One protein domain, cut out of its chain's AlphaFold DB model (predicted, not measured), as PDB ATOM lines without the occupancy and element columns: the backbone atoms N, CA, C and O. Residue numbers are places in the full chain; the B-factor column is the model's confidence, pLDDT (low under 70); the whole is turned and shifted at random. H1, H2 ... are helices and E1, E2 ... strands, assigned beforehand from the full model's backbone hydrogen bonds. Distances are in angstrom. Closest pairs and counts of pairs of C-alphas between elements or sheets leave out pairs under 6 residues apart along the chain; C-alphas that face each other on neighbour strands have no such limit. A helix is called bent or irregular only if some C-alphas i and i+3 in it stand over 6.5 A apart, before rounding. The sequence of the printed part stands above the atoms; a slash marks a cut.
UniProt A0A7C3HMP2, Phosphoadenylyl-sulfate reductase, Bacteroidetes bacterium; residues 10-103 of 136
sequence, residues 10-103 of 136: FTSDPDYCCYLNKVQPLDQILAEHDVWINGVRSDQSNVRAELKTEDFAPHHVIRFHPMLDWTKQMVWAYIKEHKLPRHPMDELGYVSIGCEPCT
ATOM      1  N   PHE A  10      16.033  -9.903  24.178       87.69
ATOM      2  CA  PHE A  10      14.718 -10.541  24.129       87.69
ATOM      3  C   PHE A  10      14.402 -11.392  25.373       87.69
ATOM      4  O   PHE A  10      13.226 -11.636  25.619       87.69
ATOM      5  N   THR A  11      15.403 -11.837  26.146       87.62
ATOM      6  CA  THR A  11      15.210 -12.547  27.421       87.62
ATOM      7  C   THR A  11      15.218 -11.601  28.619       87.62
ATOM      8  O   THR A  11      14.394 -11.767  29.514       87.62
ATOM      9  N   SER A  12      16.125 -10.618  28.646       87.81
ATOM     10  CA  SER A  12      16.348  -9.756  29.816       87.81
ATOM     11  C   SER A  12      15.525  -8.464  29.819       87.81
ATOM     12  O   SER A  12      15.016  -8.078  30.868       87.81
ATOM     13  N   ASP A  13      15.368  -7.806  28.667       87.81
ATOM     14  CA  ASP A  13      14.553  -6.595  28.481       87.81
ATOM     15  C   ASP A  13      13.864  -6.628  27.095       87.81
ATOM     16  O   ASP A  13      14.302  -5.972  26.136       87.81
ATOM     17  N   PRO A  14      12.792  -7.432  26.938       88.50
ATOM     18  CA  PRO A  14      12.114  -7.608  25.654       88.50
ATOM     19  C   PRO A  14      11.451  -6.323  25.138       88.50
ATOM     20  O   PRO A  14      11.196  -6.205  23.932       88.50
ATOM     21  N   ASP A  15      11.176  -5.357  26.019       87.69
ATOM     22  CA  ASP A  15      10.665  -4.041  25.640       87.69
ATOM     23  C   ASP A  15      11.754  -3.214  24.965       87.69
ATOM     24  O   ASP A  15      11.541  -2.729  23.851       87.69
ATOM     25  N   TYR A  16      12.943  -3.135  25.564       88.75
ATOM     26  CA  TYR A  16      14.078  -2.444  24.958       88.75
ATOM     27  C   TYR A  16      14.590  -3.153  23.698       88.75
ATOM     28  O   TYR A  16      14.929  -2.501  22.710       88.75
ATOM     29  N   CYS A  17      14.539  -4.487  23.658       90.56
ATOM     30  CA  CYS A  17      14.780  -5.245  22.430       90.56
ATOM     31  C   CYS A  17      13.826  -4.813  21.300       90.56
ATOM     32  O   CYS A  17      14.262  -4.563  20.175       90.56
ATOM     33  N   CYS A  18      12.524  -4.683  21.589       91.19
ATOM     34  CA  CYS A  18      11.552  -4.191  20.609       91.19
ATOM     35  C   CYS A  18      11.771  -2.715  20.256       91.19
ATOM     36  O   CYS A  18      11.548  -2.345  19.108       91.19
ATOM     37  N   TYR A  19      12.202  -1.884  21.206       89.69
ATOM     38  CA  TYR A  19      12.523  -0.485  20.946       89.69
ATOM     39  C   TYR A  19      13.606  -0.358  19.874       89.69
ATOM     40  O   TYR A  19      13.345   0.181  18.802       89.69
ATOM     41  N   LEU A  20      14.776  -0.945  20.139       89.94
ATOM     42  CA  LEU A  20      15.947  -0.854  19.268       89.94
ATOM     43  C   LEU A  20      15.690  -1.438  17.877       89.94
ATOM     44  O   LEU A  20      16.143  -0.889  16.879       89.94
ATOM     45  N   ASN A  21      14.968  -2.560  17.807       91.19
ATOM     46  CA  ASN A  21      14.810  -3.302  16.555       91.19
ATOM     47  C   ASN A  21      13.530  -2.967  15.781       91.19
ATOM     48  O   ASN A  21      13.377  -3.435  14.656       91.19
ATOM     49  N   LYS A  22      12.573  -2.242  16.376       91.62
ATOM     50  CA  LYS A  22      11.260  -2.002  15.747       91.62
ATOM     51  C   LYS A  22      10.780  -0.570  15.887       91.62
ATOM     52  O   LYS A  22      10.400   0.016  14.886       91.62
ATOM     53  N   VAL A  23      10.771  -0.026  17.103       91.31
ATOM     54  CA  VAL A  23      10.204   1.311  17.353       91.31
ATOM     55  C   VAL A  23      11.135   2.392  16.820       91.31
ATOM     56  O   VAL A  23      10.723   3.173  15.976       91.31
ATOM     57  N   GLN A  24      12.402   2.386  17.244       90.88
ATOM     58  CA  GLN A  24      13.407   3.354  16.810       90.88
ATOM     59  C   GLN A  24      13.582   3.412  15.279       90.88
ATOM     60  O   GLN A  24      13.566   4.516  14.741       90.88
ATOM     61  N   PRO A  25      13.731   2.286  14.550       92.62
ATOM     62  CA  PRO A  25      13.842   2.355  13.094       92.62
ATOM     63  C   PRO A  25      12.542   2.801  12.411       92.62
ATOM     64  O   PRO A  25      12.611   3.445  11.372       92.62
ATOM     65  N   LEU A  26      11.365   2.487  12.972       92.81
ATOM     66  CA  LEU A  26      10.096   2.954  12.409       92.81
ATOM     67  C   LEU A  26       9.895   4.458  12.627       92.81
ATOM     68  O   LEU A  26       9.403   5.123  11.726       92.81
ATOM     69  N   ASP A  27      10.283   4.995  13.784       91.62
ATOM     70  CA  ASP A  27      10.118   6.414  14.123       91.62
ATOM     71  C   ASP A  27      10.761   7.344  13.083       91.62
ATOM     72  O   ASP A  27      10.138   8.309  12.645       91.62
ATOM     73  N   GLN A  28      11.957   6.986  12.607       90.31
ATOM     74  CA  GLN A  28      12.654   7.726  11.549       90.31
ATOM     75  C   GLN A  28      11.858   7.757  10.239       90.31
ATOM     76  O   GLN A  28      11.803   8.787   9.582       90.31
ATOM     77  N   ILE A  29      11.215   6.643   9.883       93.56
ATOM     78  CA  ILE A  29      10.417   6.523   8.657       93.56
ATOM     79  C   ILE A  29       9.086   7.268   8.806       93.56
ATOM     80  O   ILE A  29       8.621   7.897   7.857       93.56
ATOM     81  N   LEU A  30       8.464   7.212   9.988       93.31
ATOM     82  CA  LEU A  30       7.195   7.891  10.253       93.31
ATOM     83  C   LEU A  30       7.313   9.403  10.062       93.31
ATOM     84  O   LEU A  30       6.408   9.999   9.495       93.31
ATOM     85  N   ALA A  31       8.433  10.010  10.455       92.88
ATOM     86  CA  ALA A  31       8.664  11.444  10.270       92.88
ATOM     87  C   ALA A  31       8.611  11.909   8.798       92.88
ATOM     88  O   ALA A  31       8.475  13.104   8.540       92.88
ATOM     89  N   GLU A  32       8.720  10.986   7.839       96.56
ATOM     90  CA  GLU A  32       8.729  11.268   6.400       96.56
ATOM     91  C   GLU A  32       7.369  11.022   5.713       96.56
ATOM     92  O   GLU A  32       7.267  11.186   4.498       96.56
ATOM     93  N   HIS A  33       6.328  10.606   6.449       96.31
ATOM     94  CA  HIS A  33       5.047  10.172   5.875       96.31
ATOM     95  C   HIS A  33       3.843  10.755   6.619       96.31
ATOM     96  O   HIS A  33       3.883  10.920   7.829       96.31
ATOM     97  N   ASP A  34       2.727  10.967   5.920       96.88
ATOM     98  CA  ASP A  34       1.503  11.509   6.535       96.88
ATOM     99  C   ASP A  34       0.618  10.437   7.188       96.88
ATOM    100  O   ASP A  34      -0.111  10.712   8.144       96.88
ATOM    101  N   VAL A  35       0.647   9.205   6.660       96.50
ATOM    102  CA  VAL A  35      -0.266   8.127   7.065       96.50
ATOM    103  C   VAL A  35       0.474   6.804   7.239       96.50
ATOM    104  O   VAL A  35       1.121   6.302   6.321       96.50
ATOM    105  N   TRP A  36       0.287   6.177   8.398       95.69
ATOM    106  CA  TRP A  36       0.706   4.813   8.686       95.69
ATOM    107  C   TRP A  36      -0.498   3.867   8.719       95.69
ATOM    108  O   TRP A  36      -1.247   3.802   9.695       95.69
ATOM    109  N   ILE A  37      -0.648   3.076   7.657       96.50
ATOM    110  CA  ILE A  37      -1.677   2.035   7.558       96.50
ATOM    111  C   ILE A  37      -1.141   0.732   8.155       96.50
ATOM    112  O   ILE A  37      -0.048   0.281   7.801       96.50
ATOM    113  N   ASN A  38      -1.906   0.086   9.037       93.81
ATOM    114  CA  ASN A  38      -1.530  -1.226   9.568       93.81
ATOM    115  C   ASN A  38      -2.737  -2.161   9.773       93.81
ATOM    116  O   ASN A  38      -3.875  -1.730   9.925       93.81
ATOM    117  N   GLY A  39      -2.475  -3.472   9.755       93.69
ATOM    118  CA  GLY A  39      -3.494  -4.529   9.810       93.69
ATOM    119  C   GLY A  39      -3.849  -5.009  11.221       93.69
ATOM    120  O   GLY A  39      -4.065  -6.208  11.415       93.69
ATOM    121  N   VAL A  40      -3.830  -4.127  12.229       93.31
ATOM    122  CA  VAL A  40      -4.367  -4.477  13.556       93.31
ATOM    123  C   VAL A  40      -5.870  -4.719  13.474       93.31
ATOM    124  O   VAL A  40      -6.577  -4.092  12.688       93.31
ATOM    125  N   ARG A  41      -6.338  -5.645  14.308       94.69
ATOM    126  CA  ARG A  41      -7.754  -5.954  14.489       94.69
ATOM    127  C   ARG A  41      -8.080  -5.940  15.973       94.69
ATOM    128  O   ARG A  41      -7.233  -6.329  16.783       94.69
ATOM    129  N   SER A  42      -9.289  -5.514  16.313       93.81
ATOM    130  CA  SER A  42      -9.777  -5.437  17.693       93.81
ATOM    131  C   SER A  42      -9.837  -6.817  18.360       93.81
ATOM    132  O   SER A  42      -9.540  -6.942  19.544       93.81
ATOM    133  N   ASP A  43     -10.099  -7.873  17.579       90.88
ATOM    134  CA  ASP A  43     -10.229  -9.266  18.036       90.88
ATOM    135  C   ASP A  43      -8.918  -9.941  18.478       90.88
ATOM    136  O   ASP A  43      -8.922 -11.103  18.873       90.88
ATOM    137  N   GLN A  44      -7.785  -9.239  18.394       88.75
ATOM    138  CA  GLN A  44      -6.460  -9.817  18.627       88.75
ATOM    139  C   GLN A  44      -5.963  -9.690  20.070       88.75
ATOM    140  O   GLN A  44      -5.111 -10.475  20.474       88.75
ATOM    141  N   SER A  45      -6.381  -8.661  20.811       87.75
ATOM    142  CA  SER A  45      -6.035  -8.469  22.227       87.75
ATOM    143  C   SER A  45      -6.879  -7.354  22.844       87.75
ATOM    144  O   SER A  45      -7.338  -6.460  22.136       87.75
ATOM    145  N   ASN A  46      -6.999  -7.336  24.175       87.25
ATOM    146  CA  ASN A  46      -7.715  -6.267  24.888       87.25
ATOM    147  C   ASN A  46      -7.145  -4.872  24.581       87.25
ATOM    148  O   ASN A  46      -7.900  -3.926  24.423       87.25
ATOM    149  N   VAL A  47      -5.821  -4.753  24.427       86.50
ATOM    150  CA  VAL A  47      -5.167  -3.479  24.076       86.50
ATOM    151  C   VAL A  47      -5.580  -3.017  22.678       86.50
ATOM    152  O   VAL A  47      -5.790  -1.833  22.445       86.50
ATOM    153  N   ARG A  48      -5.703  -3.947  21.725       90.56
ATOM    154  CA  ARG A  48      -6.108  -3.621  20.350       90.56
ATOM    155  C   ARG A  48      -7.597  -3.324  20.232       90.56
ATOM    156  O   ARG A  48      -7.974  -2.591  19.326       90.56
ATOM    157  N   ALA A  49      -8.418  -3.861  21.133       91.75
ATOM    158  CA  ALA A  49      -9.844  -3.564  21.201       91.75
ATOM    159  C   ALA A  49     -10.138  -2.100  21.578       91.75
ATOM    160  O   ALA A  49     -11.213  -1.600  21.266       91.75
ATOM    161  N   GLU A  50      -9.187  -1.406  22.211       91.38
ATOM    162  CA  GLU A  50      -9.301   0.015  22.570       91.38
ATOM    163  C   GLU A  50      -8.861   0.969  21.443       91.38
ATOM    164  O   GLU A  50      -9.054   2.182  21.548       91.38
ATOM    165  N   LEU A  51      -8.262   0.444  20.365       91.19
ATOM    166  CA  LEU A  51      -7.833   1.257  19.227       91.19
ATOM    167  C   LEU A  51      -9.039   1.808  18.459       91.19
ATOM    168  O   LEU A  51     -10.122   1.229  18.453       91.19
ATOM    169  N   LYS A  52      -8.826   2.929  17.769       94.19
ATOM    170  CA  LYS A  52      -9.812   3.563  16.883       94.19
ATOM    171  C   LYS A  52      -9.430   3.358  15.428       94.19
ATOM    172  O   LYS A  52      -8.258   3.154  15.134       94.19
ATOM    173  N   THR A  53     -10.389   3.451  14.509       96.00
ATOM    174  CA  THR A  53     -10.126   3.343  13.063       96.00
ATOM    175  C   THR A  53      -9.088   4.360  12.588       96.00
ATOM    176  O   THR A  53      -8.226   4.028  11.776       96.00
ATOM    177  N   GLU A  54      -9.130   5.565  13.153       95.19
ATOM    178  CA  GLU A  54      -8.120   6.607  12.995       95.19
ATOM    179  C   GLU A  54      -7.586   7.002  14.373       95.19
ATOM    180  O   GLU A  54      -8.355   7.269  15.303       95.19
ATOM    181  N   ASP A  55      -6.264   7.018  14.494       91.00
ATOM    182  CA  ASP A  55      -5.521   7.430  15.680       91.00
ATOM    183  C   ASP A  55      -4.296   8.258  15.254       91.00
ATOM    184  O   ASP A  55      -4.042   8.435  14.060       91.00
ATOM    185  N   PHE A  56      -3.510   8.746  16.209       89.12
ATOM    186  CA  PHE A  56      -2.288   9.502  15.934       89.12
ATOM    187  C   PHE A  56      -1.037   8.744  16.380       89.12
ATOM    188  O   PHE A  56      -0.970   8.166  17.465       89.12
ATOM    189  N   ALA A  57      -0.022   8.765  15.524       88.00
ATOM    190  CA  ALA A  57       1.345   8.352  15.815       88.00
ATOM    191  C   ALA A  57       2.229   9.596  16.081       88.00
ATOM    192  O   ALA A  57       1.766  10.733  15.924       88.00
ATOM    193  N   PRO A  58       3.500   9.421  16.502       88.75
ATOM    194  CA  PRO A  58       4.475  10.512  16.533       88.75
ATOM    195  C   PRO A  58       4.529  11.291  15.212       88.75
ATOM    196  O   PRO A  58       4.094  10.796  14.176       88.75
ATOM    197  N   HIS A  59       5.066  12.512  15.248       91.75
ATOM    198  CA  HIS A  59       5.201  13.394  14.073       91.75
ATOM    199  C   HIS A  59       3.870  13.799  13.410       91.75
ATOM    200  O   HIS A  59       3.867  14.237  12.268       91.75
ATOM    201  N   HIS A  60       2.749  13.713  14.142       89.38
ATOM    202  CA  HIS A  60       1.385  13.978  13.647       89.38
ATOM    203  C   HIS A  60       0.928  13.041  12.518       89.38
ATOM    204  O   HIS A  60      -0.018  13.356  11.798       89.38
ATOM    205  N   VAL A  61       1.562  11.874  12.394       94.50
ATOM    206  CA  VAL A  61       1.170  10.858  11.415       94.50
ATOM    207  C   VAL A  61      -0.187  10.276  11.783       94.50
ATOM    208  O   VAL A  61      -0.403   9.845  12.920       94.50
ATOM    209  N   ILE A  62      -1.092  10.198  10.809       95.25
ATOM    210  CA  ILE A  62      -2.366   9.501  10.979       95.25
ATOM    211  C   ILE A  62      -2.094   8.002  10.978       95.25
ATOM    212  O   ILE A  62      -1.590   7.430  10.014       95.25
ATOM    213  N   ARG A  63      -2.463   7.336  12.062       94.62
ATOM    214  CA  ARG A  63      -2.406   5.886  12.181       94.62
ATOM    215  C   ARG A  63      -3.776   5.314  11.809       94.62
ATOM    216  O   ARG A  63      -4.741   5.488  12.545       94.62
ATOM    217  N   PHE A  64      -3.854   4.631  10.668       96.50
ATOM    218  CA  PHE A  64      -5.111   4.138  10.096       96.50
ATOM    219  C   PHE A  64      -5.231   2.610  10.181       96.50
ATOM    220  O   PHE A  64      -4.316   1.870   9.796       96.50
ATOM    221  N   HIS A  65      -6.381   2.137  10.662       96.50
ATOM    222  CA  HIS A  65      -6.679   0.728  10.927       96.50
ATOM    223  C   HIS A  65      -7.860   0.236  10.072       96.50
ATOM    224  O   HIS A  65      -8.965   0.053  10.586       96.50
ATOM    225  N   PRO A  66      -7.659  -0.034   8.768       97.50
ATOM    226  CA  PRO A  66      -8.750  -0.398   7.856       97.50
ATOM    227  C   PRO A  66      -9.428  -1.731   8.195       97.50
ATOM    228  O   PRO A  66     -10.531  -2.004   7.734       97.50
ATOM    229  N   MET A  67      -8.756  -2.582   8.971       97.12
ATOM    230  CA  MET A  67      -9.224  -3.924   9.321       97.12
ATOM    231  C   MET A  67      -9.617  -4.040  10.796       97.12
ATOM    232  O   MET A  67      -9.715  -5.153  11.305       97.12
ATOM    233  N   LEU A  68      -9.822  -2.920  11.496       96.50
ATOM    234  CA  LEU A  68     -10.032  -2.930  12.943       96.50
ATOM    235  C   LEU A  68     -11.224  -3.806  13.364       96.50
ATOM    236  O   LEU A  68     -11.107  -4.578  14.317       96.50
ATOM    237  N   ASP A  69     -12.318  -3.743  12.606       96.94
ATOM    238  CA  ASP A  69     -13.555  -4.495  12.864       96.94
ATOM    239  C   ASP A  69     -13.583  -5.873  12.184       96.94
ATOM    240  O   ASP A  69     -14.587  -6.585  12.230       96.94
ATOM    241  N   TRP A  70     -12.494  -6.272  11.520       97.31
ATOM    242  CA  TRP A  70     -12.427  -7.587  10.895       97.31
ATOM    243  C   TRP A  70     -12.162  -8.662  11.937       97.31
ATOM    244  O   TRP A  70     -11.263  -8.545  12.769       97.31
ATOM    245  N   THR A  71     -12.873  -9.775  11.808       95.00
ATOM    246  CA  THR A  71     -12.551 -10.991  12.553       95.00
ATOM    247  C   THR A  71     -11.494 -11.814  11.823       95.00
ATOM    248  O   THR A  71     -11.313 -11.715  10.601       95.00
ATOM    249  N   LYS A  72     -10.824 -12.716  12.542       92.19
ATOM    250  CA  LYS A  72      -9.968 -13.744  11.931       92.19
ATOM    251  C   LYS A  72     -10.671 -14.511  10.808       92.19
ATOM    252  O   LYS A  72     -10.047 -14.795   9.787       92.19
ATOM    253  N   GLN A  73     -11.949 -14.845  10.967       94.81
ATOM    254  CA  GLN A  73     -12.719 -15.572   9.955       94.81
ATOM    255  C   GLN A  73     -12.876 -14.748   8.674       94.81
ATOM    256  O   GLN A  73     -12.721 -15.304   7.590       94.81
ATOM    257  N   MET A  74     -13.104 -13.434   8.787       97.25
ATOM    258  CA  MET A  74     -13.164 -12.531   7.628       97.25
ATOM    259  C   MET A  74     -11.824 -12.479   6.890       97.25
ATOM    260  O   MET A  74     -11.798 -12.584   5.666       97.25
ATOM    261  N   VAL A  75     -10.704 -12.409   7.622       95.31
ATOM    262  CA  VAL A  75      -9.358 -12.451   7.018       95.31
ATOM    263  C   VAL A  75      -9.151 -13.747   6.232       95.31
ATOM    264  O   VAL A  75      -8.718 -13.708   5.080       95.31
ATOM    265  N   TRP A  76      -9.495 -14.899   6.813       94.31
ATOM    266  CA  TRP A  76      -9.353 -16.189   6.130       94.31
ATOM    267  C   TRP A  76     -10.296 -16.349   4.940       94.31
ATOM    268  O   TRP A  76      -9.892 -16.920   3.923       94.31
ATOM    269  N   ALA A  77     -11.525 -15.841   5.041       97.56
ATOM    270  CA  ALA A  77     -12.467 -15.818   3.930       97.56
ATOM    271  C   ALA A  77     -11.899 -15.008   2.757       97.56
ATOM    272  O   ALA A  77     -11.845 -15.521   1.641       97.56
ATOM    273  N   TYR A  78     -11.361 -13.816   3.034       97.81
ATOM    274  CA  TYR A  78     -10.761 -12.944   2.027       97.81
ATOM    275  C   TYR A  78      -9.528 -13.573   1.363       97.81
ATOM    276  O   TYR A  78      -9.418 -13.591   0.138       97.81
ATOM    277  N   ILE A  79      -8.619 -14.168   2.150       96.75
ATOM    278  CA  ILE A  79      -7.452 -14.898   1.619       96.75
ATOM    279  C   ILE A  79      -7.898 -16.006   0.659       96.75
ATOM    280  O   ILE A  79      -7.319 -16.157  -0.419       96.75
ATOM    281  N   LYS A  80      -8.932 -16.774   1.029       97.31
ATOM    282  CA  LYS A  80      -9.452 -17.877   0.213       97.31
ATOM    283  C   LYS A  80     -10.123 -17.380  -1.068       97.31
ATOM    284  O   LYS A  80      -9.843 -17.918  -2.136       97.31
ATOM    285  N   GLU A  81     -11.000 -16.386  -0.958       98.38
ATOM    286  CA  GLU A  81     -11.750 -15.814  -2.080       98.38
ATOM    287  C   GLU A  81     -10.814 -15.231  -3.142       98.38
ATOM    288  O   GLU A  81     -10.936 -15.543  -4.327       98.38
ATOM    289  N   HIS A  82      -9.808 -14.475  -2.702       98.38
ATOM    290  CA  HIS A  82      -8.852 -13.816  -3.588       98.38
ATOM    291  C   HIS A  82      -7.612 -14.658  -3.910       98.38
ATOM    292  O   HIS A  82      -6.716 -14.179  -4.602       98.38
ATOM    293  N   LYS A  83      -7.555 -15.914  -3.442       97.81
ATOM    294  CA  LYS A  83      -6.430 -16.843  -3.655       97.81
ATOM    295  C   LYS A  83      -5.078 -16.224  -3.266       97.81
ATOM    296  O   LYS A  83      -4.087 -16.380  -3.979       97.81
ATOM    297  N   LEU A  84      -5.050 -15.498  -2.147       97.38
ATOM    298  CA  LEU A  84      -3.836 -14.840  -1.673       97.38
ATOM    299  C   LEU A  84      -2.832 -15.875  -1.148       97.38
ATOM    300  O   LEU A  84      -3.236 -16.855  -0.511       97.38
ATOM    301  N   PRO A  85      -1.523 -15.670  -1.379       96.25
ATOM    302  CA  PRO A  85      -0.504 -16.554  -0.838       96.25
ATOM    303  C   PRO A  85      -0.528 -16.512   0.691       96.25
ATOM    304  O   PRO A  85      -0.686 -15.456   1.306       96.25
ATOM    305  N   ARG A  86      -0.350 -17.683   1.302       93.75
ATOM    306  CA  ARG A  86      -0.239 -17.833   2.754       93.75
ATOM    307  C   ARG A  86       1.210 -17.790   3.203       93.75
ATOM    308  O   ARG A  86       2.121 -18.070   2.424       93.75
ATOM    309  N   HIS A  87       1.419 -17.484   4.479       94.69
ATOM    310  CA  HIS A  87       2.753 -17.570   5.046       94.69
ATOM    311  C   HIS A  87       3.125 -19.055   5.246       94.69
ATOM    312  O   HIS A  87       2.318 -19.801   5.802       94.69
ATOM    313  N   PRO A  88       4.336 -19.516   4.871       95.00
ATOM    314  CA  PRO A  88       4.711 -20.935   4.977       95.00
ATOM    315  C   PRO A  88       4.569 -21.515   6.394       95.00
ATOM    316  O   PRO A  88       4.184 -22.663   6.585       95.00
ATOM    317  N   MET A  89       4.832 -20.696   7.416       94.69
ATOM    318  CA  MET A  89       4.694 -21.099   8.824       94.69
ATOM    319  C   MET A  89       3.243 -21.373   9.248       94.69
ATOM    320  O   MET A  89       3.033 -22.062  10.248       94.69
ATOM    321  N   ASP A  90       2.244 -20.895   8.500       91.12
ATOM    322  CA  ASP A  90       0.842 -21.187   8.799       91.12
ATOM    323  C   ASP A  90       0.568 -22.696   8.672       91.12
ATOM    324  O   ASP A  90      -0.177 -23.263   9.468       91.12
ATOM    325  N   GLU A  91       1.183 -23.368   7.690       90.81
ATOM    326  CA  GLU A  91       1.072 -24.826   7.496       90.81
ATOM    327  C   GLU A  91       1.751 -25.608   8.623       90.81
ATOM    328  O   GLU A  91       1.362 -26.728   8.946       90.81
ATOM    329  N   LEU A  92       2.728 -24.983   9.281       92.56
ATOM    330  CA  LEU A  92       3.396 -25.537  10.450       92.56
ATOM    331  C   LEU A  92       2.622 -25.267  11.750       92.56
ATOM    332  O   LEU A  92       3.053 -25.735  12.803       92.56
ATOM    333  N   GLY A  93       1.492 -24.553  11.704       90.88
ATOM    334  CA  GLY A  93       0.635 -24.278  12.861       90.88
ATOM    335  C   GLY A  93       1.011 -23.024  13.656       90.88
ATOM    336  O   GLY A  93       0.625 -22.900  14.819       90.88
ATOM    337  N   TYR A  94       1.771 -22.094  13.070       93.50
ATOM    338  CA  TYR A  94       1.985 -20.779  13.675       93.50
ATOM    339  C   TYR A  94       0.798 -19.861  13.376       93.50
ATOM    340  O   TYR A  94       0.476 -19.618  12.220       93.50
ATOM    341  N   VAL A  95       0.159 -19.340  14.426       90.31
ATOM    342  CA  VAL A  95      -1.064 -18.521  14.304       90.31
ATOM    343  C   VAL A  95      -0.774 -17.016  14.372       90.31
ATOM    344  O   VAL A  95      -1.484 -16.212  13.776       90.31
ATOM    345  N   SER A  96       0.305 -16.623  15.053       91.69
ATOM    346  CA  SER A  96       0.782 -15.241  15.136       91.69
ATOM    347  C   SER A  96       2.298 -15.230  15.029       91.69
ATOM    348  O   SER A  96       2.983 -15.773  15.891       91.69
ATOM    349  N   ILE A  97       2.829 -14.613  13.974       93.38
ATOM    350  CA  ILE A  97       4.250 -14.704  13.613       93.38
ATOM    351  C   ILE A  97       4.965 -13.382  13.919       93.38
ATOM    352  O   ILE A  97       4.429 -12.289  13.714       93.38
ATOM    353  N   GLY A  98       6.169 -13.466  14.481       92.88
ATOM    354  CA  GLY A  98       7.015 -12.324  14.819       92.88
ATOM    355  C   GLY A  98       8.497 -12.673  14.733       92.88
ATOM    356  O   GLY A  98       8.916 -13.405  13.848       92.88
ATOM    357  N   CYS A  99       9.298 -12.147  15.662       93.44
ATOM    358  CA  CYS A  99      10.701 -12.542  15.785       93.44
ATOM    359  C   CYS A  99      10.781 -14.006  16.235       93.44
ATOM    360  O   CYS A  99      10.010 -14.406  17.112       93.44
ATOM    361  N   GLU A 100      11.728 -14.755  15.677       93.12
ATOM    362  CA  GLU A 100      11.965 -16.171  15.983       93.12
ATOM    363  C   GLU A 100      12.028 -16.480  17.494       93.12
ATOM    364  O   GLU A 100      11.212 -17.289  17.938       93.12
ATOM    365  N   PRO A 101      12.794 -15.758  18.343       91.75
ATOM    366  CA  PRO A 101      12.881 -16.100  19.766       91.75
ATOM    367  C   PRO A 101      11.631 -15.725  20.580       91.75
ATOM    368  O   PRO A 101      11.523 -16.061  21.756       91.75
ATOM    369  N   CYS A 102      10.687 -14.988  19.990       91.94
ATOM    370  CA  CYS A 102       9.480 -14.507  20.667       91.94
ATOM    371  C   CYS A 102       8.196 -15.091  20.064       91.94
ATOM    372  O   CYS A 102       7.126 -14.513  20.271       91.94
ATOM    373  N   THR A 103       8.305 -16.172  19.284       94.31
ATOM    374  CA  THR A 103       7.192 -16.782  18.551       94.31
ATOM    375  C   THR A 103       7.214 -18.300  18.701       94.31
ATOM    376  O   THR A 103       8.160 -18.959  18.281       94.31
TER     377      THR A 103
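This is residues 10 to 103 of the 136 residues of the protein "Phosphoadenylyl-sulfate reductase" of Bacteroidetes bacterium (UniProt A0A7C3HMP2). The fold is a loose, open frame round a nearly empty middle: the kinked helix H1 makes one side, a small three-stranded sheet lies beyond the end of H1, and H3 makes the far side. H4 and residues 92 to 103 run back from the far side toward the beginning of H1, while the short H2 sits on the way from E1 to E2. The printed part has 94 residues, with four named helices and three named strands in the order H1 E1 H2 E2 E3 H3 H4. The sheet is mixed, in the order E1 E3 E2, and the class is mixed, helices and strands, with 44 of the 94 residues in named elements, under half. The whole is loose, with a radius of gyration of the C-alphas of 15.5 A and spans of 37 by 33 by 25 A.

H1, residues 14 to 30, begins with C-alpha 14 at (12.114, -7.608, 25.654) and is 22.4 A long. It has a kink of 35 degrees near residue 24, and it is irregular, but only just: C-alphas 21 and 24 are 6.8 A apart. E1 is residues 35 to 37, 6.3 A, with C-alpha 35 at (-0.266, 8.127, 7.065). H2 is residues 46 to 49, 5.0 A; E2 is residues 54 to 56, 7.1 A; E3 is residues 62 to 64, 6.1 A. H3, residues 72 to 81, is 14.3 A long. H4, residues 88 to 91, is 5.9 A long and ends with C-alpha 91 at (1.072, -24.826, 7.496).

H1 is not on the sheet, but only just, with 4 pairs of C-alphas within 10 A. The closest C-alphas of H1 and E1, those of Leu 30 and Trp 36, are 7.4 A apart. E1, an edge strand, is parallel to E3 at 19 degrees, with N 36 and O 62 2.8 A apart, within hydrogen-bond range. E3, the inner strand, and E2 form an antiparallel hairpin at 142 degrees, with N 63 and O 55 2.8 A apart, within hydrogen-bond range. H2, H3 and H4 are not on the sheet, and no helix touches another; H3 and H4, for instance, are apart. Every O i to N i+4 pair is within hydrogen-bond range in H3, against 9 of 13 in H1; H2 and H4 are too short for such a pair.

The C-alphas of Ser 12 and Glu 81, the two farthest apart, are 42.9 A apart, yet those of Phe 10 and Thr 103, the first and last printed, are 11.3 A apart. Residues 77 to 83, of which 77 to 81 belong to H3, stand free. The printed part has no cut and no long link. Its mean pLDDT is 93.0, and no printed residue is under 70.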